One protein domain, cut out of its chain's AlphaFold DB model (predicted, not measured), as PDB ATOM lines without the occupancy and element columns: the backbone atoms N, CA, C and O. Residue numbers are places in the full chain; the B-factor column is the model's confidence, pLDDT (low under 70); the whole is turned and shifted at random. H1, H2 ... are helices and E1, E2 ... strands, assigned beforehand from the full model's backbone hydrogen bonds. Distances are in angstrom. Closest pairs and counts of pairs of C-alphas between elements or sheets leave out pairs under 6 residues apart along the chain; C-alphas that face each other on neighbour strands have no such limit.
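AT A GLANCE: This is residues 3 to 176 and 303 to 312 of the 313 residues of an uncharacterized protein of Acidobacteria bacterium (UniProt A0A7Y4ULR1). Two groups of crossed helices are joined end to end: in one, H2 is crossed by H5, H6 and H7, with H3 packed on H5 and H4 beyond it; in the other, H8 is crossed by H1, H9 and H10, with the short strands E1 and E2 nearby. The printed part has 184 residues, with ten named helices and two named strands in the order E1, H1 to H10, E2, and is mostly helix. It is only just compact, close to loose, with a radius of gyration of the C-alphas of 19.0 A and spans of 57 by 39 by 28 A.

HOW THE PARTS SIT: E1, residues 7 to 9, and E2, residues 309 to 311, pair with no named strand but are near each other. H1, residues 11 to 20, touches residues 131 to 138 of H8, residues 130 to 148, about perpendicular at 84 degrees; the closest C-alphas, of Ile 14 and Ala 135, are 5.9 A apart. H2, residues 24 to 43, is the hub, and only just touches H1, only at the corner, with 3 pairs of C-alphas within 8 A. H2 touches H5, residues 83 to 98, about perpendicular at 87 degrees, closest at the C-alphas of Ala 34 and Gly 92, 4.3 A. It also touches H6, residues 100 to 109, closest at Ala 36 and Val 107, C-alphas 5.4 A apart, and H7, residues 114 to 127, closest at Arg 32 and Leu 117, C-alphas 6.4 A apart. H3, residues 50 to 63, touches H5, closest at the C-alphas of Ala 56 and Met 90, 6.9 A. H4, residues 69 to 78, is close to H5 but not clearly touching, with the C-alphas of Leu 76 and Thr 83 7.2 A apart. H9, residues 158 to 176, touches H8 at a steep tilt of 64 degrees, the same way, closest at the C-alphas of Ala 145 and Ala 168, 4.9 A. H10, residues 303 to 308, touches H8, closest at the C-alphas of Ala 143 and Ala 304, 5.2 A. H2 and H8 are apart. Every O i to N i+4 pair is within hydrogen-bond range in H1 to H5, H9 and H10, against 4 of 6 in H6, 8 of 10 in H7 and 13 of 15 in H8.

IN THESE COORDINATES: E1 begins at C-alpha 7 (145.738, 115.982, 106.726). H2 measures 28.6 A, H8 28.4 A, H9 26.3 A and H5 22.6 A. E2 ends at C-alpha 311 (136.170, 110.314, 110.924).

THE WHOLE: The two farthest C-alphas, of Arg 45 and Ala 175, are 58.8 A apart. Residues 177 to 302 are not printed; C-alphas 176 and 303 are 12.7 A apart across this cut. Of the links printed whole, none is long. Residues 152 to 154 have pLDDT under 70.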
ATOM      1  N   THR A   3     140.507 113.032 109.550       94.50
ATOM      2  CA  THR A   3     141.243 113.796 108.541       94.50
ATOM      3  C   THR A   3     140.471 115.049 108.146       94.50
ATOM      4  O   THR A   3     139.240 115.063 108.205       94.50
ATOM      5  N   VAL A   4     141.192 116.099 107.754       93.62
ATOM      6  CA  VAL A   4     140.644 117.313 107.132       93.62
ATOM      7  C   VAL A   4     141.430 117.576 105.862       93.62
ATOM      8  O   VAL A   4     142.625 117.836 105.951       93.62
ATOM      9  N   ASN A   5     140.770 117.519 104.701       84.25
ATOM     10  CA  ASN A   5     141.411 117.702 103.392       84.25
ATOM     11  C   ASN A   5     142.744 116.928 103.273       84.25
ATOM     12  O   ASN A   5     143.760 117.508 102.915       84.25
ATOM     13  N   GLU A   6     142.725 115.635 103.618       83.75
ATOM     14  CA  GLU A   6     143.868 114.694 103.587       83.75
ATOM     15  C   GLU A   6     144.880 114.799 104.744       83.75
ATOM     16  O   GLU A   6     145.567 113.818 105.024       83.75
ATOM     17  N   THR A   7     144.904 115.891 105.514       89.69
ATOM     18  CA  THR A   7     145.738 115.982 106.726       89.69
ATOM     19  C   THR A   7     145.126 115.161 107.862       89.69
ATOM     20  O   THR A   7     143.968 115.372 108.234       89.69
ATOM     21  N   ALA A   8     145.891 114.222 108.425       91.69
ATOM     22  CA  ALA A   8     145.455 113.363 109.523       91.69
ATOM     23  C   ALA A   8     145.703 113.999 110.898       91.69
ATOM     24  O   ALA A   8     146.740 114.608 111.134       91.69
ATOM     25  N   PHE A   9     144.749 113.806 111.808       93.81
ATOM     26  CA  PHE A   9     144.796 114.266 113.193       93.81
ATOM     27  C   PHE A   9     144.653 113.065 114.132       93.81
ATOM     28  O   PHE A   9     143.589 112.425 114.229       93.81
ATOM     29  N   GLY A  10     145.762 112.744 114.791       92.38
ATOM     30  CA  GLY A  10     145.944 111.623 115.695       92.38
ATOM     31  C   GLY A  10     146.012 112.047 117.159       92.38
ATOM     32  O   GLY A  10     145.554 113.119 117.546       92.38
ATOM     33  N   TRP A  11     146.554 111.157 117.990       92.81
ATOM     34  CA  TRP A  11     146.746 111.414 119.420       92.81
ATOM     35  C   TRP A  11     147.559 112.688 119.665       92.81
ATOM     36  O   TRP A  11     147.089 113.539 120.409       92.81
ATOM     37  N   GLU A  12     148.698 112.836 118.983       93.69
ATOM     38  CA  GLU A  12     149.635 113.949 119.175       93.69
ATOM     39  C   GLU A  12     148.989 115.314 118.899       93.69
ATOM     40  O   GLU A  12     149.088 116.231 119.717       93.69
ATOM     41  N   GLU A  13     148.258 115.460 117.788       95.12
ATOM     42  CA  GLU A  13     147.579 116.719 117.463       95.12
ATOM     43  C   GLU A  13     146.433 117.010 118.433       95.12
ATOM     44  O   GLU A  13     146.224 118.159 118.824       95.12
ATOM     45  N   ILE A  14     145.684 115.981 118.843       96.25
ATOM     46  CA  ILE A  14     144.551 116.155 119.755       96.25
ATOM     47  C   ILE A  14     145.035 116.508 121.172       96.25
ATOM     48  O   ILE A  14     144.441 117.382 121.808       96.25
ATOM     49  N   SER A  15     146.116 115.894 121.666       95.06
ATOM     50  CA  SER A  15     146.705 116.255 122.962       95.06
ATOM     51  C   SER A  15     147.353 117.638 122.926       95.06
ATOM     52  O   SER A  15     147.123 118.427 123.841       95.06
ATOM     53  N   ALA A  16     148.063 117.994 121.847       95.06
ATOM     54  CA  ALA A  16     148.609 119.344 121.675       95.06
ATOM     55  C   ALA A  16     147.501 120.416 121.635       95.06
ATOM     56  O   ALA A  16     147.653 121.505 122.193       95.06
ATOM     57  N   ALA A  17     146.349 120.102 121.035       96.88
ATOM     58  CA  ALA A  17     145.177 120.974 121.059       96.88
ATOM     59  C   ALA A  17     144.635 121.170 122.482       96.88
ATOM     60  O   ALA A  17     144.398 122.300 122.914       96.88
ATOM     61  N   ALA A  18     144.479 120.079 123.235       96.75
ATOM     62  CA  ALA A  18     144.044 120.127 124.627       96.75
ATOM     63  C   ALA A  18     145.002 120.943 125.513       96.75
ATOM     64  O   ALA A  18     144.548 121.671 126.401       96.75
ATOM     65  N   GLU A  19     146.313 120.863 125.261       95.56
ATOM     66  CA  GLU A  19     147.321 121.705 125.914       95.56
ATOM     67  C   GLU A  19     147.109 123.183 125.596       95.56
ATOM     68  O   GLU A  19     146.999 123.998 126.515       95.56
ATOM     69  N   ALA A  20     146.978 123.522 124.312       95.00
ATOM     70  CA  ALA A  20     146.771 124.896 123.860       95.00
ATOM     71  C   ALA A  20     145.476 125.518 124.415       95.00
ATOM     72  O   ALA A  20     145.402 126.730 124.621       95.00
ATOM     73  N   TRP A  21     144.453 124.703 124.688       95.81
ATOM     74  CA  TRP A  21     143.192 125.155 125.285       95.81
ATOM     75  C   TRP A  21     143.196 125.185 126.818       95.81
ATOM     76  O   TRP A  21     142.191 125.576 127.411       95.81
ATOM     77  N   GLY A  22     144.291 124.776 127.468       96.31
ATOM     78  CA  GLY A  22     144.384 124.698 128.928       96.31
ATOM     79  C   GLY A  22     143.570 123.557 129.553       96.31
ATOM     80  O   GLY A  22     143.392 123.523 130.769       96.31
ATOM     81  N   GLU A  23     143.086 122.615 128.745       96.81
ATOM     82  CA  GLU A  23     142.273 121.474 129.188       96.81
ATOM     83  C   GLU A  23     143.132 120.260 129.574       96.81
ATOM     84  O   GLU A  23     142.683 119.386 130.317       96.81
ATOM     85  N   TRP A  24     144.388 120.225 129.119       96.25
ATOM     86  CA  TRP A  24     145.308 119.118 129.373       96.25
ATOM     87  C   TRP A  24     145.721 118.984 130.839       96.25
ATOM     88  O   TRP A  24     145.595 117.910 131.415       96.25
ATOM     89  N   GLN A  25     146.180 120.063 131.481       96.69
ATOM     90  CA  GLN A  25     146.703 119.988 132.854       96.69
ATOM     91  C   GLN A  25     145.650 119.528 133.882       96.69
ATOM     92  O   GLN A  25     145.953 118.632 134.672       96.69
ATOM     93  N   PRO A  26     144.398 120.035 133.861       96.81
ATOM     94  CA  PRO A  26     143.336 119.495 134.714       96.81
ATOM     95  C   PRO A  26     143.062 118.004 134.470       96.81
ATOM     96  O   PRO A  26     142.813 117.257 135.420       96.81
ATOM     97  N   PHE A  27     143.125 117.556 133.213       97.50
ATOM     98  CA  PHE A  27     142.973 116.146 132.866       97.50
ATOM     99  C   PHE A  27     144.131 115.298 133.411       97.50
ATOM    100  O   PHE A  27     143.884 114.297 134.082       97.50
ATOM    101  N   VAL A  28     145.378 115.723 133.199       97.88
ATOM    102  CA  VAL A  28     146.584 115.046 133.699       97.88
ATOM    103  C   VAL A  28     146.532 114.880 135.217       97.88
ATOM    104  O   VAL A  28     146.774 113.788 135.732       97.88
ATOM    105  N   GLU A  29     146.146 115.931 135.940       97.19
ATOM    106  CA  GLU A  29     145.993 115.885 137.395       97.19
ATOM    107  C   GLU A  29     144.880 114.915 137.824       97.19
ATOM    108  O   GLU A  29     145.048 114.134 138.760       97.19
ATOM    109  N   SER A  30     143.760 114.883 137.097       97.50
ATOM    110  CA  SER A  30     142.696 113.901 137.330       97.50
ATOM    111  C   SER A  30     143.179 112.456 137.134       97.50
ATOM    112  O   SER A  30     142.809 111.577 137.918       97.50
ATOM    113  N   VAL A  31     144.017 112.189 136.124       98.25
ATOM    114  CA  VAL A  31     144.612 110.857 135.907       98.25
ATOM    115  C   VAL A  31     145.596 110.513 137.022       98.25
ATOM    116  O   VAL A  31     145.520 109.417 137.575       98.25
ATOM    117  N   ARG A  32     146.457 111.454 137.424       98.50
ATOM    118  CA  ARG A  32     147.399 111.276 138.539       98.50
ATOM    119  C   ARG A  32     146.670 110.896 139.829       98.50
ATOM    120  O   ARG A  32     147.048 109.931 140.489       98.50
ATOM    121  N   GLN A  33     145.579 111.594 140.143       98.44
ATOM    122  CA  GLN A  33     144.717 111.281 141.285       98.44
ATOM    123  C   GLN A  33     144.103 109.884 141.181       98.44
ATOM    124  O   GLN A  33     144.095 109.144 142.162       98.44
ATOM    125  N   ALA A  34     143.590 109.509 140.006       98.25
ATOM    126  CA  ALA A  34     142.979 108.202 139.796       98.25
ATOM    127  C   ALA A  34     143.986 107.052 139.972       98.25
ATOM    128  O   ALA A  34     143.654 106.049 140.600       98.25
ATOM    129  N   LEU A  35     145.212 107.214 139.467       98.50
ATOM    130  CA  LEU A  35     146.297 106.246 139.632       98.50
ATOM    131  C   LEU A  35     146.746 106.144 141.098       98.50
ATOM    132  O   LEU A  35     146.816 105.042 141.633       98.50
ATOM    133  N   ALA A  36     146.932 107.273 141.789       98.38
ATOM    134  CA  ALA A  36     147.265 107.277 143.219       98.38
ATOM    135  C   ALA A  36     146.184 106.584 144.066       98.38
ATOM    136  O   ALA A  36     146.486 105.865 145.016       98.38
ATOM    137  N   CYS A  37     144.910 106.750 143.699       98.31
ATOM    138  CA  CYS A  37     143.807 106.046 144.346       98.31
ATOM    139  C   CYS A  37     143.861 104.526 144.114       98.31
ATOM    140  O   CYS A  37     143.534 103.768 145.026       98.31
ATOM    141  N   LEU A  38     144.274 104.061 142.929       97.38
ATOM    142  CA  LEU A  38     144.468 102.628 142.677       97.38
ATOM    143  C   LEU A  38     145.570 102.051 143.572       97.38
ATOM    144  O   LEU A  38     145.344 101.024 144.217       97.38
ATOM    145  N   ASP A  39     146.710 102.736 143.667       97.94
ATOM    146  CA  ASP A  39     147.832 102.319 144.515       97.94
ATOM    147  C   ASP A  39     147.449 102.317 145.997       97.94
ATOM    148  O   ASP A  39     147.733 101.356 146.718       97.94
ATOM    149  N   TYR A  40     146.738 103.353 146.450       97.75
ATOM    150  CA  TYR A  40     146.218 103.433 147.812       97.75
ATOM    151  C   TYR A  40     145.269 102.269 148.123       97.75
ATOM    152  O   TYR A  40     145.437 101.593 149.143       97.75
ATOM    153  N   ALA A  41     144.309 101.992 147.234       97.00
ATOM    154  CA  ALA A  41     143.365 100.891 147.400       97.00
ATOM    155  C   ALA A  41     144.086  99.536 147.466       97.00
ATOM    156  O   ALA A  41     143.770  98.710 148.324       97.00
ATOM    157  N   ALA A  42     145.082  99.319 146.601       96.06
ATOM    158  CA  ALA A  42     145.881  98.099 146.582       96.06
ATOM    159  C   ALA A  42     146.698  97.931 147.874       96.06
ATOM    160  O   ALA A  42     146.647  96.868 148.500       96.06
ATOM    161  N   ALA A  43     147.383  98.988 148.324       97.00
ATOM    162  CA  ALA A  43     148.179  98.985 149.551       97.00
ATOM    163  C   ALA A  43     147.332  98.679 150.799       97.00
ATOM    164  O   ALA A  43     147.772  97.951 151.690       97.00
ATOM    165  N   HIS A  44     146.091  99.168 150.833       96.00
ATOM    166  CA  HIS A  44     145.159  98.969 151.945       96.00
ATOM    167  C   HIS A  44     144.201  97.785 151.738       96.00
ATOM    168  O   HIS A  44     143.306  97.571 152.557       96.00
ATOM    169  N   ARG A  45     144.385  97.001 150.663       95.25
ATOM    170  CA  ARG A  45     143.539  95.852 150.285       95.25
ATOM    171  C   ARG A  45     142.044  96.189 150.246       95.25
ATOM    172  O   ARG A  45     141.199  95.373 150.616       95.25
ATOM    173  N   GLN A  46     141.722  97.398 149.805       94.44
ATOM    174  CA  GLN A  46     140.350  97.846 149.634       94.44
ATOM    175  C   GLN A  46     139.776  97.315 148.325       94.44
ATOM    176  O   GLN A  46     140.467  97.170 147.316       94.44
ATOM    177  N   SER A  47     138.481  97.016 148.347       91.69
ATOM    178  CA  SER A  47     137.750  96.510 147.193       91.69
ATOM    179  C   SER A  47     136.524  97.378 146.950       91.69
ATOM    180  O   SER A  47     135.845  97.765 147.901       91.69
ATOM    181  N   LEU A  48     136.253  97.686 145.681       92.25
ATOM    182  CA  LEU A  48     135.025  98.373 145.295       92.25
ATOM    183  C   LEU A  48     133.834  97.428 145.476       92.25
ATOM    184  O   LEU A  48     133.944  96.239 145.150       92.25
ATOM    185  N   PRO A  49     132.667  97.936 145.898       93.31
ATOM    186  CA  PRO A  49     131.440  97.161 145.841       93.31
ATOM    187  C   PRO A  49     131.194  96.650 144.412       93.31
ATOM    188  O   PRO A  49     131.164  97.418 143.449       93.31
ATOM    189  N   ALA A  50     130.991  95.336 144.261       92.38
ATOM    190  CA  ALA A  50     130.889  94.698 142.943       92.38
ATOM    191  C   ALA A  50     129.769  95.286 142.063       92.38
ATOM    192  O   ALA A  50     129.891  95.320 140.838       92.38
ATOM    193  N   HIS A  51     128.685  95.760 142.683       94.19
ATOM    194  CA  HIS A  51     127.560  96.371 141.981       94.19
ATOM    195  C   HIS A  51     127.909  97.746 141.392       94.19
ATOM    196  O   HIS A  51     127.509  98.017 140.264       94.19
ATOM    197  N   GLU A  52     128.698  98.570 142.089       94.38
ATOM    198  CA  GLU A  52     129.148  99.879 141.591       94.38
ATOM    199  C   GLU A  52     130.087  99.715 140.396       94.38
ATOM    200  O   GLU A  52     129.893 100.334 139.351       94.38
ATOM    201  N   PHE A  53     131.061  98.805 140.506       94.38
ATOM    202  CA  PHE A  53     131.988  98.533 139.409       94.38
ATOM    203  C   PHE A  53     131.269  97.967 138.177       94.38
ATOM    204  O   PHE A  53     131.519  98.396 137.049       94.38
ATOM    205  N   LYS A  54     130.324  97.038 138.381       94.06
ATOM    206  CA  LYS A  54     129.491  96.507 137.295       94.06
ATOM    207  C   LYS A  54     128.634  97.604 136.659       94.06
ATOM    208  O   LYS A  54     128.556  97.653 135.435       94.06
ATOM    209  N   ALA A  55     128.026  98.481 137.460       94.06
ATOM    210  CA  ALA A  55     127.231  99.597 136.957       94.06
ATOM    211  C   ALA A  55     128.073 100.554 136.102       94.06
ATOM    212  O   ALA A  55     127.631 100.928 135.019       94.06
ATOM    213  N   ALA A  56     129.301 100.875 136.521       93.44
ATOM    214  CA  ALA A  56     130.222 101.705 135.742       93.44
ATOM    215  C   ALA A  56     130.596 101.064 134.395       93.44
ATOM    216  O   ALA A  56     130.503 101.718 133.358       93.44
ATOM    217  N   LEU A  57     130.934  99.767 134.377       93.12
ATOM    218  CA  LEU A  57     131.209  99.038 133.131       93.12
ATOM    219  C   LEU A  57     129.990  99.003 132.202       93.12
ATOM    220  O   LEU A  57     130.126  99.136 130.986       93.12
ATOM    221  N   THR A  58     128.795  98.815 132.763       93.06
ATOM    222  CA  THR A  58     127.543  98.842 132.005       93.06
ATOM    223  C   THR A  58     127.276 100.232 131.427       93.06
ATOM    224  O   THR A  58     126.995 100.333 130.236       93.06
ATOM    225  N   ALA A  59     127.411 101.295 132.222       91.69
ATOM    226  CA  ALA A  59     127.231 102.673 131.770       91.69
ATOM    227  C   ALA A  59     128.216 103.037 130.649       91.69
ATOM    228  O   ALA A  59     127.798 103.559 129.619       91.69
ATOM    229  N   PHE A  60     129.492 102.670 130.807       93.12
ATOM    230  CA  PHE A  60     130.515 102.839 129.777       93.12
ATOM    231  C   PHE A  60     130.115 102.154 128.466       93.12
ATOM    232  O   PHE A  60     130.136 102.757 127.395       93.12
ATOM    233  N   ARG A  61     129.684 100.891 128.543       93.62
ATOM    234  CA  ARG A  61     129.246 100.140 127.363       93.62
ATOM    235  C   ARG A  61     128.047 100.786 126.676       93.62
ATOM    236  O   ARG A  61     128.048 100.859 125.455       93.62
ATOM    237  N   TYR A  62     127.062 101.277 127.425       91.25
ATOM    238  CA  TYR A  62     125.926 101.991 126.838       91.25
ATOM    239  C   TYR A  62     126.350 103.293 126.155       91.25
ATOM    240  O   TYR A  62     125.939 103.526 125.022       91.25
ATOM    241  N   ALA A  63     127.209 104.096 126.789       89.44
ATOM    242  CA  ALA A  63     127.708 105.346 126.213       89.44
ATOM    243  C   ALA A  63     128.442 105.133 124.875       89.44
ATOM    244  O   ALA A  63     128.365 105.972 123.983       89.44
ATOM    245  N   HIS A  64     129.097 103.981 124.711       89.31
ATOM    246  CA  HIS A  64     129.831 103.621 123.496       89.31
ATOM    247  C   HIS A  64     129.098 102.618 122.585       89.31
ATOM    248  O   HIS A  64     129.709 102.084 121.660       89.31
ATOM    249  N   ASN A  65     127.805 102.349 122.816       90.62
ATOM    250  CA  ASN A  65     127.000 101.376 122.058       90.62
ATOM    251  C   ASN A  65     127.608  99.953 121.985       90.62
ATOM    252  O   ASN A  65     127.442  99.235 121.002       90.62
ATOM    253  N   LEU A  66     128.295  99.516 123.042       92.62
ATOM    254  CA  LEU A  66     128.952  98.208 123.159       92.62
ATOM    255  C   LEU A  66     127.988  97.169 123.759       92.62
ATOM    256  O   LEU A  66     128.094  96.770 124.930       92.62
ATOM    257  N   ILE A  67     127.003  96.760 122.957       87.81
ATOM    258  CA  ILE A  67     125.853  95.950 123.395       87.81
ATOM    259  C   ILE A  67     126.287  94.552 123.849       87.81
ATOM    260  O   ILE A  67     125.795  94.054 124.864       87.81
ATOM    261  N   SER A  68     127.262  93.938 123.180       90.44
ATOM    262  CA  SER A  68     127.799  92.616 123.518       90.44
ATOM    263  C   SER A  68     129.219  92.676 124.101       90.44
ATOM    264  O   SER A  68     129.891  93.707 124.096       90.44
ATOM    265  N   ALA A  69     129.685  91.549 124.653       86.94
ATOM    266  CA  ALA A  69     131.083  91.411 125.063       86.94
ATOM    267  C   ALA A  69     132.036  91.401 123.852       86.94
ATOM    268  O   ALA A  69     133.176  91.844 123.968       86.94
ATOM    269  N   GLU A  70     131.563  90.927 122.699       92.25
ATOM    270  CA  GLU A  70     132.315  90.935 121.446       92.25
ATOM    271  C   GLU A  70     132.518  92.364 120.934       92.25
ATOM    272  O   GLU A  70     133.652  92.732 120.630       92.25
ATOM    273  N   ASP A  71     131.474  93.201 120.970       92.19
ATOM    274  CA  ASP A  71     131.565  94.624 120.612       92.19
ATOM    275  C   ASP A  71     132.605  95.341 121.477       92.19
ATOM    276  O   ASP A  71     133.439  96.093 120.971       92.19
ATOM    277  N   ALA A  72     132.615  95.056 122.785       90.62
ATOM    278  CA  ALA A  72     133.609  95.611 123.695       90.62
ATOM    279  C   ALA A  72     135.037  95.166 123.335       90.62
ATOM    280  O   ALA A  72     135.951  95.984 123.344       90.62
ATOM    281  N   GLN A  73     135.248  93.898 122.968       91.56
ATOM    282  CA  GLN A  73     136.566  93.407 122.549       91.56
ATOM    283  C   GLN A  73     137.019  94.003 121.209       91.56
ATOM    284  O   GLN A  73     138.198  94.321 121.048       91.56
ATOM    285  N   VAL A  74     136.105  94.181 120.251       92.62
ATOM    286  CA  VAL A  74     136.391  94.869 118.983       92.62
ATOM    287  C   VAL A  74     136.804  96.315 119.246       92.62
ATOM    288  O   VAL A  74     137.824  96.760 118.721       92.62
ATOM    289  N   TRP A  75     136.064  97.019 120.105       92.69
ATOM    290  CA  TRP A  75     136.373  98.393 120.486       92.69
ATOM    291  C   TRP A  75     137.744  98.504 121.165       92.69
ATOM    292  O   TRP A  75     138.564  99.325 120.760       92.69
ATOM    293  N   LEU A  76     138.042  97.631 122.130       93.31
ATOM    294  CA  LEU A  76     139.341  97.598 122.807       93.31
ATOM    295  C   LEU A  76     140.497  97.371 121.826       93.31
ATOM    296  O   LEU A  76     141.482  98.104 121.864       93.31
ATOM    297  N   ARG A  77     140.364  96.405 120.905       93.38
ATOM    298  CA  ARG A  77     141.390  96.131 119.884       93.38
ATOM    299  C   ARG A  77     141.612  97.310 118.945       93.38
ATOM    300  O   ARG A  77     142.760  97.628 118.660       93.38
ATOM    301  N   ARG A  78     140.537  97.962 118.494       89.19
ATOM    302  CA  ARG A  78     140.616  99.147 117.626       89.19
ATOM    303  C   ARG A  78     141.456 100.258 118.255       89.19
ATOM    304  O   ARG A  78     142.194 100.937 117.551       89.19
ATOM    305  N   TRP A  79     141.338 100.442 119.564       89.94
ATOM    306  CA  TRP A  79     142.060 101.481 120.296       89.94
ATOM    307  C   TRP A  79     143.368 101.005 120.927       89.94
ATOM    308  O   TRP A  79     143.976 101.769 121.677       89.94
ATOM    309  N   GLU A  80     143.787  99.766 120.649       91.19
ATOM    310  CA  GLU A  80     144.961  99.129 121.263       91.19
ATOM    311  C   GLU A  80     144.910  99.160 122.803       91.19
ATOM    312  O   GLU A  80     145.933  99.169 123.487       91.19
ATOM    313  N   LEU A  81     143.701  99.184 123.370       94.19
ATOM    314  CA  LEU A  81     143.481  99.269 124.804       94.19
ATOM    315  C   LEU A  81     143.365  97.863 125.392       94.19
ATOM    316  O   LEU A  81     142.506  97.074 125.000       94.19
ATOM    317  N   THR A  82     144.200  97.544 126.378       94.81
ATOM    318  CA  THR A  82     144.096  96.256 127.069       94.81
ATOM    319  C   THR A  82     142.868  96.225 127.982       94.81
ATOM    320  O   THR A  82     142.433  97.247 128.520       94.81
ATOM    321  N   THR A  83     142.313  95.029 128.208       93.62
ATOM    322  CA  THR A  83     141.208  94.851 129.169       93.62
ATOM    323  C   THR A  83     141.610  95.321 130.572       93.62
ATOM    324  O   THR A  83     140.800  95.921 131.272       93.62
ATOM    325  N   GLU A  84     142.864  95.100 130.971       94.25
ATOM    326  CA  GLU A  84     143.393  95.560 132.255       94.25
ATOM    327  C   GLU A  84     143.451  97.090 132.345       94.25
ATOM    328  O   GLU A  84     142.946  97.653 133.313       94.25
ATOM    329  N   ALA A  85     143.985  97.771 131.324       95.31
ATOM    330  CA  ALA A  85     144.033  99.231 131.293       95.31
ATOM    331  C   ALA A  85     142.623  99.835 131.345       95.31
ATOM    332  O   ALA A  85     142.379 100.762 132.117       95.31
ATOM    333  N   TRP A  86     141.672  99.262 130.601       95.69
ATOM    334  CA  TRP A  86     140.265  99.659 130.663       95.69
ATOM    335  C   TRP A  86     139.668  99.473 132.067       95.69
ATOM    336  O   TRP A  86     139.077 100.404 132.620       95.69
ATOM    337  N   MET A  87     139.867  98.306 132.690       94.62
ATOM    338  CA  MET A  87     139.394  98.045 134.055       94.62
ATOM    339  C   MET A  87     140.020  99.002 135.074       94.62
ATOM    340  O   MET A  87     139.314  99.495 135.955       94.62
ATOM    341  N   ASN A  88     141.315  99.290 134.955       95.31
ATOM    342  CA  ASN A  88     142.017 100.217 135.837       95.31
ATOM    343  C   ASN A  88     141.504 101.650 135.667       95.31
ATOM    344  O   ASN A  88     141.267 102.314 136.674       95.31
ATOM    345  N   CYS A  89     141.206 102.090 134.439       95.94
ATOM    346  CA  CYS A  89     140.561 103.385 134.203       95.94
ATOM    347  C   CYS A  89     139.234 103.490 134.968       95.94
ATOM    348  O   CYS A  89     139.031 104.436 135.731       95.94
ATOM    349  N   MET A  90     138.364 102.485 134.829       95.62
ATOM    350  CA  MET A  90     137.059 102.454 135.504       95.62
ATOM    351  C   MET A  90     137.201 102.447 137.034       95.62
ATOM    352  O   MET A  90     136.543 103.219 137.730       95.62
ATOM    353  N   ARG A  91     138.092 101.608 137.581       96.75
ATOM    354  CA  ARG A  91     138.339 101.543 139.032       96.75
ATOM    355  C   ARG A  91     138.931 102.841 139.572       96.75
ATOM    356  O   ARG A  91     138.490 103.312 140.615       96.75
ATOM    357  N   GLY A  92     139.905 103.421 138.876       96.75
ATOM    358  CA  GLY A  92     140.563 104.653 139.298       96.75
ATOM    359  C   GLY A  92     139.595 105.833 139.330       96.75
ATOM    360  O   GLY A  92     139.610 106.608 140.284       96.75
ATOM    361  N   GLN A  93     138.701 105.937 138.340       95.12
ATOM    362  CA  GLN A  93     137.645 106.955 138.328       95.12
ATOM    363  C   GLN A  93     136.670 106.792 139.504       95.12
ATOM    364  O   GLN A  93     136.364 107.776 140.181       95.12
ATOM    365  N   LEU A  94     136.229 105.562 139.793       96.31
ATOM    366  CA  LEU A  94     135.343 105.279 140.926       96.31
ATOM    367  C   LEU A  94     136.006 105.592 142.271       96.31
ATOM    368  O   LEU A  94     135.410 106.274 143.103       96.31
ATOM    369  N   TRP A  95     137.253 105.160 142.476       97.62
ATOM    370  CA  TRP A  95     137.969 105.456 143.715       97.62
ATOM    371  C   TRP A  95     138.225 106.947 143.906       97.62
ATOM    372  O   TRP A  95     138.038 107.467 145.005       97.62
ATOM    373  N   ARG A  96     138.576 107.656 142.830       97.06
ATOM    374  CA  ARG A  96     138.724 109.112 142.863       97.06
ATOM    375  C   ARG A  96     137.420 109.803 143.271       97.06
ATOM    376  O   ARG A  96     137.458 110.743 144.060       97.06
ATOM    377  N   ALA A  97     136.274 109.343 142.768       95.62
ATOM    378  CA  ALA A  97     134.973 109.871 143.181       95.62
ATOM    379  C   ALA A  97     134.689 109.579 144.665       95.62
ATOM    380  O   ALA A  97     134.314 110.486 145.415       95.62
ATOM    381  N   HIS A  98     134.941 108.343 145.105       95.62
ATOM    382  CA  HIS A  98     134.740 107.904 146.486       95.62
ATOM    383  C   HIS A  98     135.609 108.681 147.493       95.62
ATOM    384  O   HIS A  98     135.154 109.005 148.590       95.62
ATOM    385  N   TRP A  99     136.837 109.048 147.112       96.81
ATOM    386  CA  TRP A  99     137.771 109.822 147.939       96.81
ATOM    387  C   TRP A  99     137.964 111.267 147.492       96.81
ATOM    388  O   TRP A  99     139.004 111.857 147.778       96.81
ATOM    389  N   SER A 100     136.964 111.876 146.853       96.12
ATOM    390  CA  SER A 100     137.046 113.258 146.353       96.12
ATOM    391  C   SER A 100     137.539 114.276 147.400       96.12
ATOM    392  O   SER A 100     138.307 115.178 147.070       96.12
ATOM    393  N   GLY A 101     137.186 114.088 148.677       96.19
ATOM    394  CA  GLY A 101     137.646 114.923 149.797       96.19
ATOM    395  C   GLY A 101     139.054 114.628 150.341       96.19
ATOM    396  O   GLY A 101     139.509 115.353 151.217       96.19
ATOM    397  N   LYS A 102     139.742 113.581 149.864       96.69
ATOM    398  CA  LYS A 102     141.058 113.122 150.363       96.69
ATOM    399  C   LYS A 102     142.131 113.010 149.275       96.69
ATOM    400  O   LYS A 102     143.223 112.516 149.537       96.69
ATOM    401  N   LEU A 103     141.843 113.459 148.051       97.75
ATOM    402  CA  LEU A 103     142.725 113.244 146.896       97.75
ATOM    403  C   LEU A 103     144.131 113.814 147.099       97.75
ATOM    404  O   LEU A 103     145.104 113.156 146.749       97.75
ATOM    405  N   LYS A 104     144.244 115.002 147.706       96.88
ATOM    406  CA  LYS A 104     145.546 115.629 147.980       96.88
ATOM    407  C   LYS A 104     146.416 114.763 148.892       96.88
ATOM    408  O   LYS A 104     147.587 114.557 148.591       96.88
ATOM    409  N   ASP A 105     145.831 114.223 149.958       97.81
ATOM    410  CA  ASP A 105     146.543 113.384 150.924       97.81
ATOM    411  C   ASP A 105     146.947 112.045 150.297       97.81
ATOM    412  O   ASP A 105     148.067 111.574 150.492       97.81
ATOM    413  N   ILE A 106     146.055 111.455 149.493       98.00
ATOM    414  CA  ILE A 106     146.315 110.196 148.783       98.00
ATOM    415  C   ILE A 106     147.460 110.363 147.782       98.00
ATOM    416  O   ILE A 106     148.379 109.551 147.788       98.00
ATOM    417  N   VAL A 107     147.448 111.419 146.962       97.88
ATOM    418  CA  VAL A 107     148.519 111.689 145.986       97.88
ATOM    419  C   VAL A 107     149.856 111.950 146.683       97.88
ATOM    420  O   VAL A 107     150.889 111.485 146.208       97.88
ATOM    421  N   ALA A 108     149.856 112.648 147.823       97.38
ATOM    422  CA  ALA A 108     151.074 112.883 148.595       97.38
ATOM    423  C   ALA A 108     151.657 111.588 149.194       97.38
ATOM    424  O   ALA A 108     152.874 111.425 149.232       97.38
ATOM    425  N   ALA A 109     150.801 110.667 149.651       97.19
ATOM    426  CA  ALA A 109     151.218 109.383 150.217       97.19
ATOM    427  C   ALA A 109     151.575 108.327 149.151       97.19
ATOM    428  O   ALA A 109     152.389 107.444 149.417       97.19
ATOM    429  N   HIS A 110     150.982 108.424 147.958       97.31
ATOM    430  CA  HIS A 110     151.164 107.506 146.830       97.31
ATOM    431  C   HIS A 110     151.519 108.291 145.554       97.31
ATOM    432  O   HIS A 110     150.679 108.447 144.662       97.31
ATOM    433  N   PRO A 111     152.747 108.836 145.465       96.44
ATOM    434  CA  PRO A 111     153.167 109.617 144.312       96.44
ATOM    435  C   PRO A 111     153.298 108.736 143.067       96.44
ATOM    436  O   PRO A 111     153.930 107.682 143.093       96.44
ATOM    437  N   ILE A 112     152.743 109.212 141.954       98.00
ATOM    438  CA  ILE A 112     152.809 108.542 140.651       98.00
ATOM    439  C   ILE A 112     153.967 109.118 139.842       98.00
ATOM    440  O   ILE A 112     154.080 110.340 139.720       98.00
ATOM    441  N   SER A 113     154.814 108.251 139.284       97.25
ATOM    442  CA  SER A 113     155.915 108.670 138.415       97.25
ATOM    443  C   SER A 113     155.393 109.239 137.092       97.25
ATOM    444  O   SER A 113     154.318 108.866 136.614       97.25
ATOM    445  N   ASP A 114     156.167 110.125 136.468       96.50
ATOM    446  CA  ASP A 114     155.774 110.711 135.182       96.50
ATOM    447  C   ASP A 114     155.742 109.671 134.050       96.50
ATOM    448  O   ASP A 114     154.919 109.785 133.148       96.50
ATOM    449  N   GLU A 115     156.553 108.612 134.132       97.31
ATOM    450  CA  GLU A 115     156.515 107.485 133.190       97.31
ATOM    451  C   GLU A 115     155.194 106.705 133.289       97.31
ATOM    452  O   GLU A 115     154.521 106.481 132.282       97.31
ATOM    453  N   THR A 116     154.777 106.339 134.508       96.69
ATOM    454  CA  THR A 116     153.505 105.638 134.738       96.69
ATOM    455  C   THR A 116     152.318 106.501 134.329       96.69
ATOM    456  O   THR A 116     151.366 106.007 133.724       96.69
ATOM    457  N   LEU A 117     152.383 107.800 134.623       97.38
ATOM    458  CA  LEU A 117     151.371 108.751 134.196       97.38
ATOM    459  C   LEU A 117     151.295 108.822 132.666       97.38
ATOM    460  O   LEU A 117     150.216 108.609 132.117       97.38
ATOM    461  N   ALA A 118     152.419 109.049 131.978       95.25
ATOM    462  CA  ALA A 118     152.473 109.158 130.520       95.25
ATOM    463  C   ALA A 118     151.902 107.914 129.821       95.25
ATOM    464  O   ALA A 118     151.096 108.044 128.898       95.25
ATOM    465  N   ALA A 119     152.232 106.716 130.316       94.94
ATOM    466  CA  ALA A 119     151.715 105.455 129.788       94.94
ATOM    467  C   ALA A 119     150.186 105.306 129.937       94.94
ATOM    468  O   ALA A 119     149.551 104.613 129.141       94.94
ATOM    469  N   ALA A 120     149.577 105.956 130.932       96.44
ATOM    470  CA  ALA A 120     148.149 105.849 131.223       96.44
ATOM    471  C   ALA A 120     147.285 106.924 130.537       96.44
ATOM    472  O   ALA A 120     146.087 106.701 130.339       96.44
ATOM    473  N   LEU A 121     147.848 108.082 130.168       96.81
ATOM    474  CA  LEU A 121     147.075 109.247 129.701       96.81
ATOM    475  C   LEU A 121     146.163 108.926 128.510       96.81
ATOM    476  O   LEU A 121     144.985 109.282 128.539       96.81
ATOM    477  N   ARG A 122     146.665 108.202 127.500       95.19
ATOM    478  CA  ARG A 122     145.868 107.814 126.321       95.19
ATOM    479  C   ARG A 122     144.679 106.936 126.708       95.19
ATOM    480  O   ARG A 122     143.554 107.200 126.283       95.19
ATOM    481  N   SER A 123     144.903 105.928 127.551       95.69
ATOM    482  CA  SER A 123     143.852 105.026 128.035       95.69
ATOM    483  C   SER A 123     142.775 105.773 128.815       95.69
ATOM    484  O   SER A 123     141.587 105.563 128.573       95.69
ATOM    485  N   TYR A 124     143.173 106.683 129.706       96.81
ATOM    486  CA  TYR A 124     142.228 107.489 130.473       96.81
ATOM    487  C   TYR A 124     141.466 108.486 129.597       96.81
ATOM    488  O   TYR A 124     140.271 108.674 129.813       96.81
ATOM    489  N   ALA A 125     142.112 109.087 128.594       95.56
ATOM    490  CA  ALA A 125     141.464 110.032 127.686       95.56
ATOM    491  C   ALA A 125     140.390 109.338 126.836       95.56
ATOM    492  O   ALA A 125     139.328 109.909 126.602       95.56
ATOM    493  N   LEU A 126     140.646 108.092 126.424       93.56
ATOM    494  CA  LEU A 126     139.666 107.232 125.760       93.56
ATOM    495  C   LEU A 126     138.529 106.833 126.706       93.56
ATOM    496  O   LEU A 126     137.360 106.983 126.366       93.56
ATOM    497  N   CYS A 127     138.860 106.344 127.905       93.88
ATOM    498  CA  CYS A 127     137.868 105.828 128.848       93.88
ATOM    499  C   CYS A 127     136.957 106.908 129.447       93.88
ATOM    500  O   CYS A 127     135.865 106.593 129.908       93.88
ATOM    501  N   ALA A 128     137.416 108.159 129.492       90.00
ATOM    502  CA  ALA A 128     136.648 109.306 129.972       90.00
ATOM    503  C   ALA A 128     135.899 110.052 128.849       90.00
ATOM    504  O   ALA A 128     135.359 111.122 129.108       90.00
ATOM    505  N   ASP A 129     135.927 109.544 127.609       89.62
ATOM    506  CA  ASP A 129     135.440 110.209 126.383       89.62
ATOM    507  C   ASP A 129     136.063 111.598 126.105       89.62
ATOM    508  O   ASP A 129     135.659 112.335 125.204       89.62
ATOM    509  N   GLN A 130     137.119 111.950 126.840       93.50
ATOM    510  CA  GLN A 130     137.786 113.241 126.744       93.50
ATOM    511  C   GLN A 130     138.490 113.407 125.390       93.50
ATOM    512  O   GLN A 130     138.447 114.482 124.791       93.50
ATOM    513  N   LEU A 131     139.076 112.321 124.869       93.06
ATOM    514  CA  LEU A 131     139.701 112.314 123.547       93.06
ATOM    515  C   LEU A 131     138.689 112.640 122.443       93.06
ATOM    516  O   LEU A 131     139.017 113.375 121.516       93.06
ATOM    517  N   ASN A 132     137.471 112.104 122.536       91.88
ATOM    518  CA  ASN A 132     136.414 112.354 121.562       91.88
ATOM    519  C   ASN A 132     135.969 113.822 121.607       91.88
ATOM    520  O   ASN A 132     135.921 114.481 120.569       91.88
ATOM    521  N   GLY A 133     135.760 114.370 122.810       94.12
ATOM    522  CA  GLY A 133     135.445 115.789 122.998       94.12
ATOM    523  C   GLY A 133     136.497 116.720 122.382       94.12
ATOM    524  O   GLY A 133     136.160 117.628 121.615       94.12
ATOM    525  N   TRP A 134     137.781 116.458 122.643       97.06
ATOM    526  CA  TRP A 134     138.877 117.224 122.045       97.06
ATOM    527  C   TRP A 134     138.977 117.032 120.533       97.06
ATOM    528  O   TRP A 134     139.174 118.009 119.812       97.06
ATOM    529  N   ALA A 135     138.781 115.808 120.038       96.12
ATOM    530  CA  ALA A 135     138.785 115.516 118.610       96.12
ATOM    531  C   ALA A 135     137.673 116.276 117.876       96.12
ATOM    532  O   ALA A 135     137.951 116.908 116.864       96.12
ATOM    533  N   CYS A 136     136.438 116.281 118.388       95.56
ATOM    534  CA  CYS A 136     135.323 117.046 117.819       95.56
ATOM    535  C   CYS A 136     135.607 118.548 117.791       95.56
ATOM    536  O   CYS A 136     135.379 119.207 116.772       95.56
ATOM    537  N   LYS A 137     136.150 119.089 118.885       96.00
ATOM    538  CA  LYS A 137     136.520 120.503 118.962       96.00
ATOM    539  C   LYS A 137     137.620 120.851 117.957       96.00
ATOM    540  O   LYS A 137     137.485 121.846 117.243       96.00
ATOM    541  N   LEU A 138     138.665 120.023 117.856       97.25
ATOM    542  CA  LEU A 138     139.773 120.243 116.925       97.25
ATOM    543  C   LEU A 138     139.307 120.103 115.479       97.25
ATOM    544  O   LEU A 138     139.607 120.972 114.668       97.25
ATOM    545  N   ALA A 139     138.522 119.069 115.174       97.12
ATOM    546  CA  ALA A 139     137.976 118.824 113.845       97.12
ATOM    547  C   ALA A 139     137.166 120.019 113.342       97.12
ATOM    548  O   ALA A 139     137.363 120.453 112.212       97.12
ATOM    549  N   GLY A 140     136.315 120.612 114.187       96.69
ATOM    550  CA  GLY A 140     135.559 121.802 113.804       96.69
ATOM    551  C   GLY A 140     136.436 123.027 113.541       96.69
ATOM    552  O   GLY A 140     136.215 123.734 112.558       96.69
ATOM    553  N   ARG A 141     137.462 123.268 114.368       96.81
ATOM    554  CA  ARG A 141     138.395 124.391 114.163       96.81
ATOM    555  C   ARG A 141     139.261 124.192 112.922       96.81
ATOM    556  O   ARG A 141     139.370 125.104 112.107       96.81
ATOM    557  N   ALA A 142     139.808 122.992 112.747       96.19
ATOM    558  CA  ALA A 142     140.596 122.608 111.583       96.19
ATOM    559  C   ALA A 142     139.762 122.700 110.297       96.19
ATOM    560  O   ALA A 142     140.186 123.330 109.336       96.19
ATOM    561  N   ALA A 143     138.539 122.170 110.279       96.25
ATOM    562  CA  ALA A 143     137.678 122.225 109.101       96.25
ATOM    563  C   ALA A 143     137.350 123.662 108.662       96.25
ATOM    564  O   ALA A 143     137.325 123.954 107.466       96.25
ATOM    565  N   VAL A 144     137.124 124.572 109.616       95.62
ATOM    566  CA  VAL A 144     136.928 126.002 109.325       95.62
ATOM    567  C   VAL A 144     138.223 126.642 108.821       95.62
ATOM    568  O   VAL A 144     138.195 127.373 107.831       95.62
ATOM    569  N   ALA A 145     139.359 126.350 109.458       94.25
ATOM    570  CA  ALA A 145     140.667 126.857 109.048       94.25
ATOM    571  C   ALA A 145     141.043 126.418 107.620       94.25
ATOM    572  O   ALA A 145     141.535 127.228 106.834       94.25
ATOM    573  N   ALA A 146     140.728 125.175 107.252       92.62
ATOM    574  CA  ALA A 146     141.009 124.597 105.941       92.62
ATOM    575  C   ALA A 146     140.271 125.286 104.775       92.62
ATOM    576  O   ALA A 146     140.588 125.043 103.612       92.62
ATOM    577  N   GLN A 147     139.297 126.163 105.053       88.94
ATOM    578  CA  GLN A 147     138.669 127.004 104.026       88.94
ATOM    579  C   GLN A 147     139.640 128.030 103.429       88.94
ATOM    580  O   GLN A 147     139.435 128.472 102.301       88.94
ATOM    581  N   LEU A 148     140.683 128.410 104.172       85.75
ATOM    582  CA  LEU A 148     141.690 129.375 103.724       85.75
ATOM    583  C   LEU A 148     142.839 128.719 102.938       85.75
ATOM    584  O   LEU A 148     143.684 129.430 102.400       85.75
ATOM    585  N   GLY A 149     142.870 127.386 102.858       83.06
ATOM    586  CA  GLY A 149     143.895 126.616 102.153       83.06
ATOM    587  C   GLY A 149     144.388 125.399 102.948       83.06
ATOM    588  O   GLY A 149     143.968 125.192 104.088       83.06
ATOM    589  N   PRO A 150     145.272 124.579 102.350       79.38
ATOM    590  CA  PRO A 150     145.848 123.405 103.001       79.38
ATOM    591  C   PRO A 150     146.809 123.779 104.141       79.38
ATOM    592  O   PRO A 150     147.412 124.857 104.159       79.38
ATOM    593  N   PHE A 151     146.995 122.854 105.083       79.19
ATOM    594  CA  PHE A 151     147.914 123.034 106.212       79.19
ATOM    595  C   PHE A 151     149.393 122.818 105.830       79.19
ATOM    596  O   PHE A 151     150.280 123.308 106.524       79.19
ATOM    597  N   ASP A 152     149.661 122.175 104.694       64.94
ATOM    598  CA  ASP A 152     150.866 121.362 104.459       64.94
ATOM    599  C   ASP A 152     152.159 122.064 104.029       64.94
ATOM    600  O   ASP A 152     153.165 121.383 103.871       64.94
ATOM    601  N   ALA A 153     152.203 123.382 103.831       58.75
ATOM    602  CA  ALA A 153     153.383 123.946 103.167       58.75
ATOM    603  C   ALA A 153     154.708 123.783 103.950       58.75
ATOM    604  O   ALA A 153     155.714 123.537 103.302       58.75
ATOM    605  N   ASP A 154     154.721 123.853 105.294       65.19
ATOM    606  CA  ASP A 154     155.976 123.900 106.082       65.19
ATOM    607  C   ASP A 154     155.848 123.454 107.565       65.19
ATOM    608  O   ASP A 154     156.695 123.789 108.389       65.19
ATOM    609  N   VAL A 155     154.785 122.744 107.972       74.62
ATOM    610  CA  VAL A 155     154.560 122.463 109.409       74.62
ATOM    611  C   VAL A 155     155.418 121.306 109.908       74.62
ATOM    612  O   VAL A 155     155.322 120.193 109.397       74.62
ATOM    613  N   THR A 156     156.203 121.554 110.957       76.19
ATOM    614  CA  THR A 156     157.162 120.570 111.494       76.19
ATOM    615  C   THR A 156     156.765 119.970 112.841       76.19
ATOM    616  O   THR A 156     157.367 118.987 113.274       76.19
ATOM    617  N   SER A 157     155.751 120.527 113.514       88.56
ATOM    618  CA  SER A 157     155.278 120.040 114.817       88.56
ATOM    619  C   SER A 157     153.763 120.202 115.010       88.56
ATOM    620  O   SER A 157     153.172 121.130 114.448       88.56
ATOM    621  N   PRO A 158     153.127 119.368 115.861       89.06
ATOM    622  CA  PRO A 158     151.722 119.535 116.233       89.06
ATOM    623  C   PRO A 158     151.404 120.923 116.806       89.06
ATOM    624  O   PRO A 158     150.391 121.519 116.447       89.06
ATOM    625  N   HIS A 159     152.276 121.499 117.641       89.25
ATOM    626  CA  HIS A 159     152.058 122.840 118.201       89.25
ATOM    627  C   HIS A 159     152.027 123.929 117.121       89.25
ATOM    628  O   HIS A 159     151.172 124.811 117.168       89.25
ATOM    629  N   GLU A 160     152.910 123.856 116.124       89.69
ATOM    630  CA  GLU A 160     152.915 124.791 114.993       89.69
ATOM    631  C   GLU A 160     151.652 124.646 114.126       89.69
ATOM    632  O   GLU A 160     151.040 125.653 113.751       89.69
ATOM    633  N   LEU A 161     151.207 123.404 113.879       90.44
ATOM    634  CA  LEU A 161     149.934 123.126 113.205       90.44
ATOM    635  C   LEU A 161     148.773 123.798 113.945       90.44
ATOM    636  O   LEU A 161     147.942 124.478 113.337       90.44
ATOM    637  N   LEU A 162     148.741 123.637 115.268       93.31
ATOM    638  CA  LEU A 162     147.688 124.171 116.120       93.31
ATOM    639  C   LEU A 162     147.663 125.699 116.128       93.31
ATOM    640  O   LEU A 162     146.591 126.281 115.988       93.31
ATOM    641  N   ILE A 163     148.821 126.360 116.209       91.81
ATOM    642  CA  ILE A 163     148.905 127.827 116.126       91.81
ATOM    643  C   ILE A 163     148.283 128.329 114.818       91.81
ATOM    644  O   ILE A 163     147.500 129.283 114.828       91.81
ATOM    645  N   ARG A 164     148.582 127.668 113.692       91.00
ATOM    646  CA  ARG A 164     148.020 128.031 112.384       91.00
ATOM    647  C   ARG A 164     146.510 127.811 112.323       91.00
ATOM    648  O   ARG A 164     145.796 128.696 111.850       91.00
ATOM    649  N   ILE A 165     146.028 126.668 112.812       94.50
ATOM    650  CA  ILE A 165     144.592 126.357 112.865       94.50
ATOM    651  C   ILE A 165     143.852 127.395 113.708       94.50
ATOM    652  O   ILE A 165     142.836 127.924 113.263       94.50
ATOM    653  N   GLU A 166     144.362 127.728 114.892       94.94
ATOM    654  CA  GLU A 166     143.721 128.685 115.796       94.94
ATOM    655  C   GLU A 166     143.706 130.104 115.221       94.94
ATOM    656  O   GLU A 166     142.683 130.785 115.296       94.94
ATOM    657  N   ALA A 167     144.794 130.543 114.581       93.31
ATOM    658  CA  ALA A 167     144.847 131.851 113.930       93.31
ATOM    659  C   ALA A 167     143.837 131.953 112.771       93.31
ATOM    660  O   ALA A 167     143.077 132.921 112.680       93.31
ATOM    661  N   ALA A 168     143.786 130.929 111.913       94.06
ATOM    662  CA  ALA A 168     142.841 130.851 110.802       94.06
ATOM    663  C   ALA A 168     141.384 130.769 111.288       94.06
ATOM    664  O   ALA A 168     140.511 131.478 110.783       94.06
ATOM    665  N   PHE A 169     141.119 129.953 112.309       95.25
ATOM    666  CA  PHE A 169     139.804 129.846 112.935       95.25
ATOM    667  C   PHE A 169     139.362 131.172 113.561       95.25
ATOM    668  O   PHE A 169     138.220 131.585 113.365       95.25
ATOM    669  N   ALA A 170     140.253 131.876 114.263       94.50
ATOM    670  CA  ALA A 170     139.957 133.182 114.847       94.50
ATOM    671  C   ALA A 170     139.601 134.224 113.774       94.50
ATOM    672  O   ALA A 170     138.625 134.960 113.944       94.50
ATOM    673  N   ALA A 171     140.330 134.248 112.654       93.81
ATOM    674  CA  ALA A 171     140.029 135.125 111.523       93.81
ATOM    675  C   ALA A 171     138.650 134.821 110.911       93.81
ATOM    676  O   ALA A 171     137.839 135.731 110.726       93.81
ATOM    677  N   GLN A 172     138.339 133.542 110.672       94.50
ATOM    678  CA  GLN A 172     137.040 133.133 110.126       94.50
ATOM    679  C   GLN A 172     135.888 133.385 111.096       94.50
ATOM    680  O   GLN A 172     134.817 133.835 110.690       94.50
ATOM    681  N   ARG A 173     136.108 133.168 112.394       94.44
ATOM    682  CA  ARG A 173     135.144 133.521 113.436       94.44
ATOM    683  C   ARG A 173     134.857 135.022 113.422       94.44
ATOM    684  O   ARG A 173     133.691 135.401 113.454       94.44
ATOM    685  N   ALA A 174     135.880 135.870 113.341       93.31
ATOM    686  CA  ALA A 174     135.696 137.320 113.275       93.31
ATOM    687  C   ALA A 174     134.913 137.749 112.020       93.31
ATOM    688  O   ALA A 174     134.030 138.600 112.108       93.31
ATOM    689  N   ALA A 175     135.173 137.117 110.871       92.19
ATOM    690  CA  ALA A 175     134.423 137.357 109.638       92.19
ATOM    691  C   ALA A 175     132.969 136.844 109.700       92.19
ATOM    692  O   ALA A 175     132.073 137.419 109.079       92.19
ATOM    693  N   ALA A 176     132.710 135.769 110.450       91.94
ATOM    694  CA  ALA A 176     131.379 135.184 110.593       91.94
ATOM    695  C   ALA A 176     130.500 135.902 111.630       91.94
ATOM    696  O   ALA A 176     129.285 135.981 111.446       91.94
ATOM    697  N   GLN A 303     128.743 122.917 109.450       94.56
ATOM    698  CA  GLN A 303     128.881 122.955 107.999       94.56
ATOM    699  C   GLN A 303     130.295 122.544 107.568       94.56
ATOM    700  O   GLN A 303     130.452 121.655 106.734       94.56
ATOM    701  N   ALA A 304     131.329 123.151 108.156       95.19
ATOM    702  CA  ALA A 304     132.708 122.858 107.787       95.19
ATOM    703  C   ALA A 304     133.083 121.390 108.053       95.19
ATOM    704  O   ALA A 304     133.726 120.769 107.208       95.19
ATOM    705  N   VAL A 305     132.656 120.836 109.194       95.88
ATOM    706  CA  VAL A 305     132.867 119.428 109.562       95.88
ATOM    707  C   VAL A 305     132.213 118.508 108.540       95.88
ATOM    708  O   VAL A 305     132.887 117.628 108.014       95.88
ATOM    709  N   ASN A 306     130.941 118.740 108.205       94.50
ATOM    710  CA  ASN A 306     130.214 117.912 107.240       94.50
ATOM    711  C   ASN A 306     130.853 117.924 105.844       94.50
ATOM    712  O   ASN A 306     130.787 116.927 105.132       94.50
ATOM    713  N   GLU A 307     131.458 119.043 105.446       93.81
ATOM    714  CA  GLU A 307     132.079 119.190 104.128       93.81
ATOM    715  C   GLU A 307     133.503 118.617 104.050       93.81
ATOM    716  O   GLU A 307     133.931 118.235 102.964       93.81
ATOM    717  N   ARG A 308     134.268 118.609 105.155       94.69
ATOM    718  CA  ARG A 308     135.734 118.403 105.106       94.69
ATOM    719  C   ARG A 308     136.285 117.341 106.047       94.69
ATOM    720  O   ARG A 308     137.439 116.955 105.873       94.69
ATOM    721  N   VAL A 309     135.525 116.893 107.047       96.06
ATOM    722  CA  VAL A 309     136.024 115.948 108.054       96.06
ATOM    723  C   VAL A 309     135.652 114.523 107.681       96.06
ATOM    724  O   VAL A 309     134.476 114.195 107.541       96.06
ATOM    725  N   THR A 310     136.654 113.647 107.623       95.06
ATOM    726  CA  THR A 310     136.435 112.195 107.610       95.06
ATOM    727  C   THR A 310     136.839 111.609 108.955       95.06
ATOM    728  O   THR A 310     137.998 111.693 109.358       95.06
ATOM    729  N   TRP A 311     135.891 111.001 109.663       92.75
ATOM    730  CA  TRP A 311     136.170 110.314 110.924       92.75
ATOM    731  C   TRP A 311     136.819 108.960 110.660       92.75
ATOM    732  O   TRP A 311     136.273 108.142 109.920       92.75
ATOM    733  N   LEU A 312     137.978 108.714 111.273       84.38
ATOM    734  CA  LEU A 312     138.673 107.442 111.114       84.38
ATOM    735  C   LEU A 312     138.104 106.415 112.103       84.38
ATOM    736  O   LEU A 312     138.134 106.607 113.326       84.38
TER     737      LEU A 312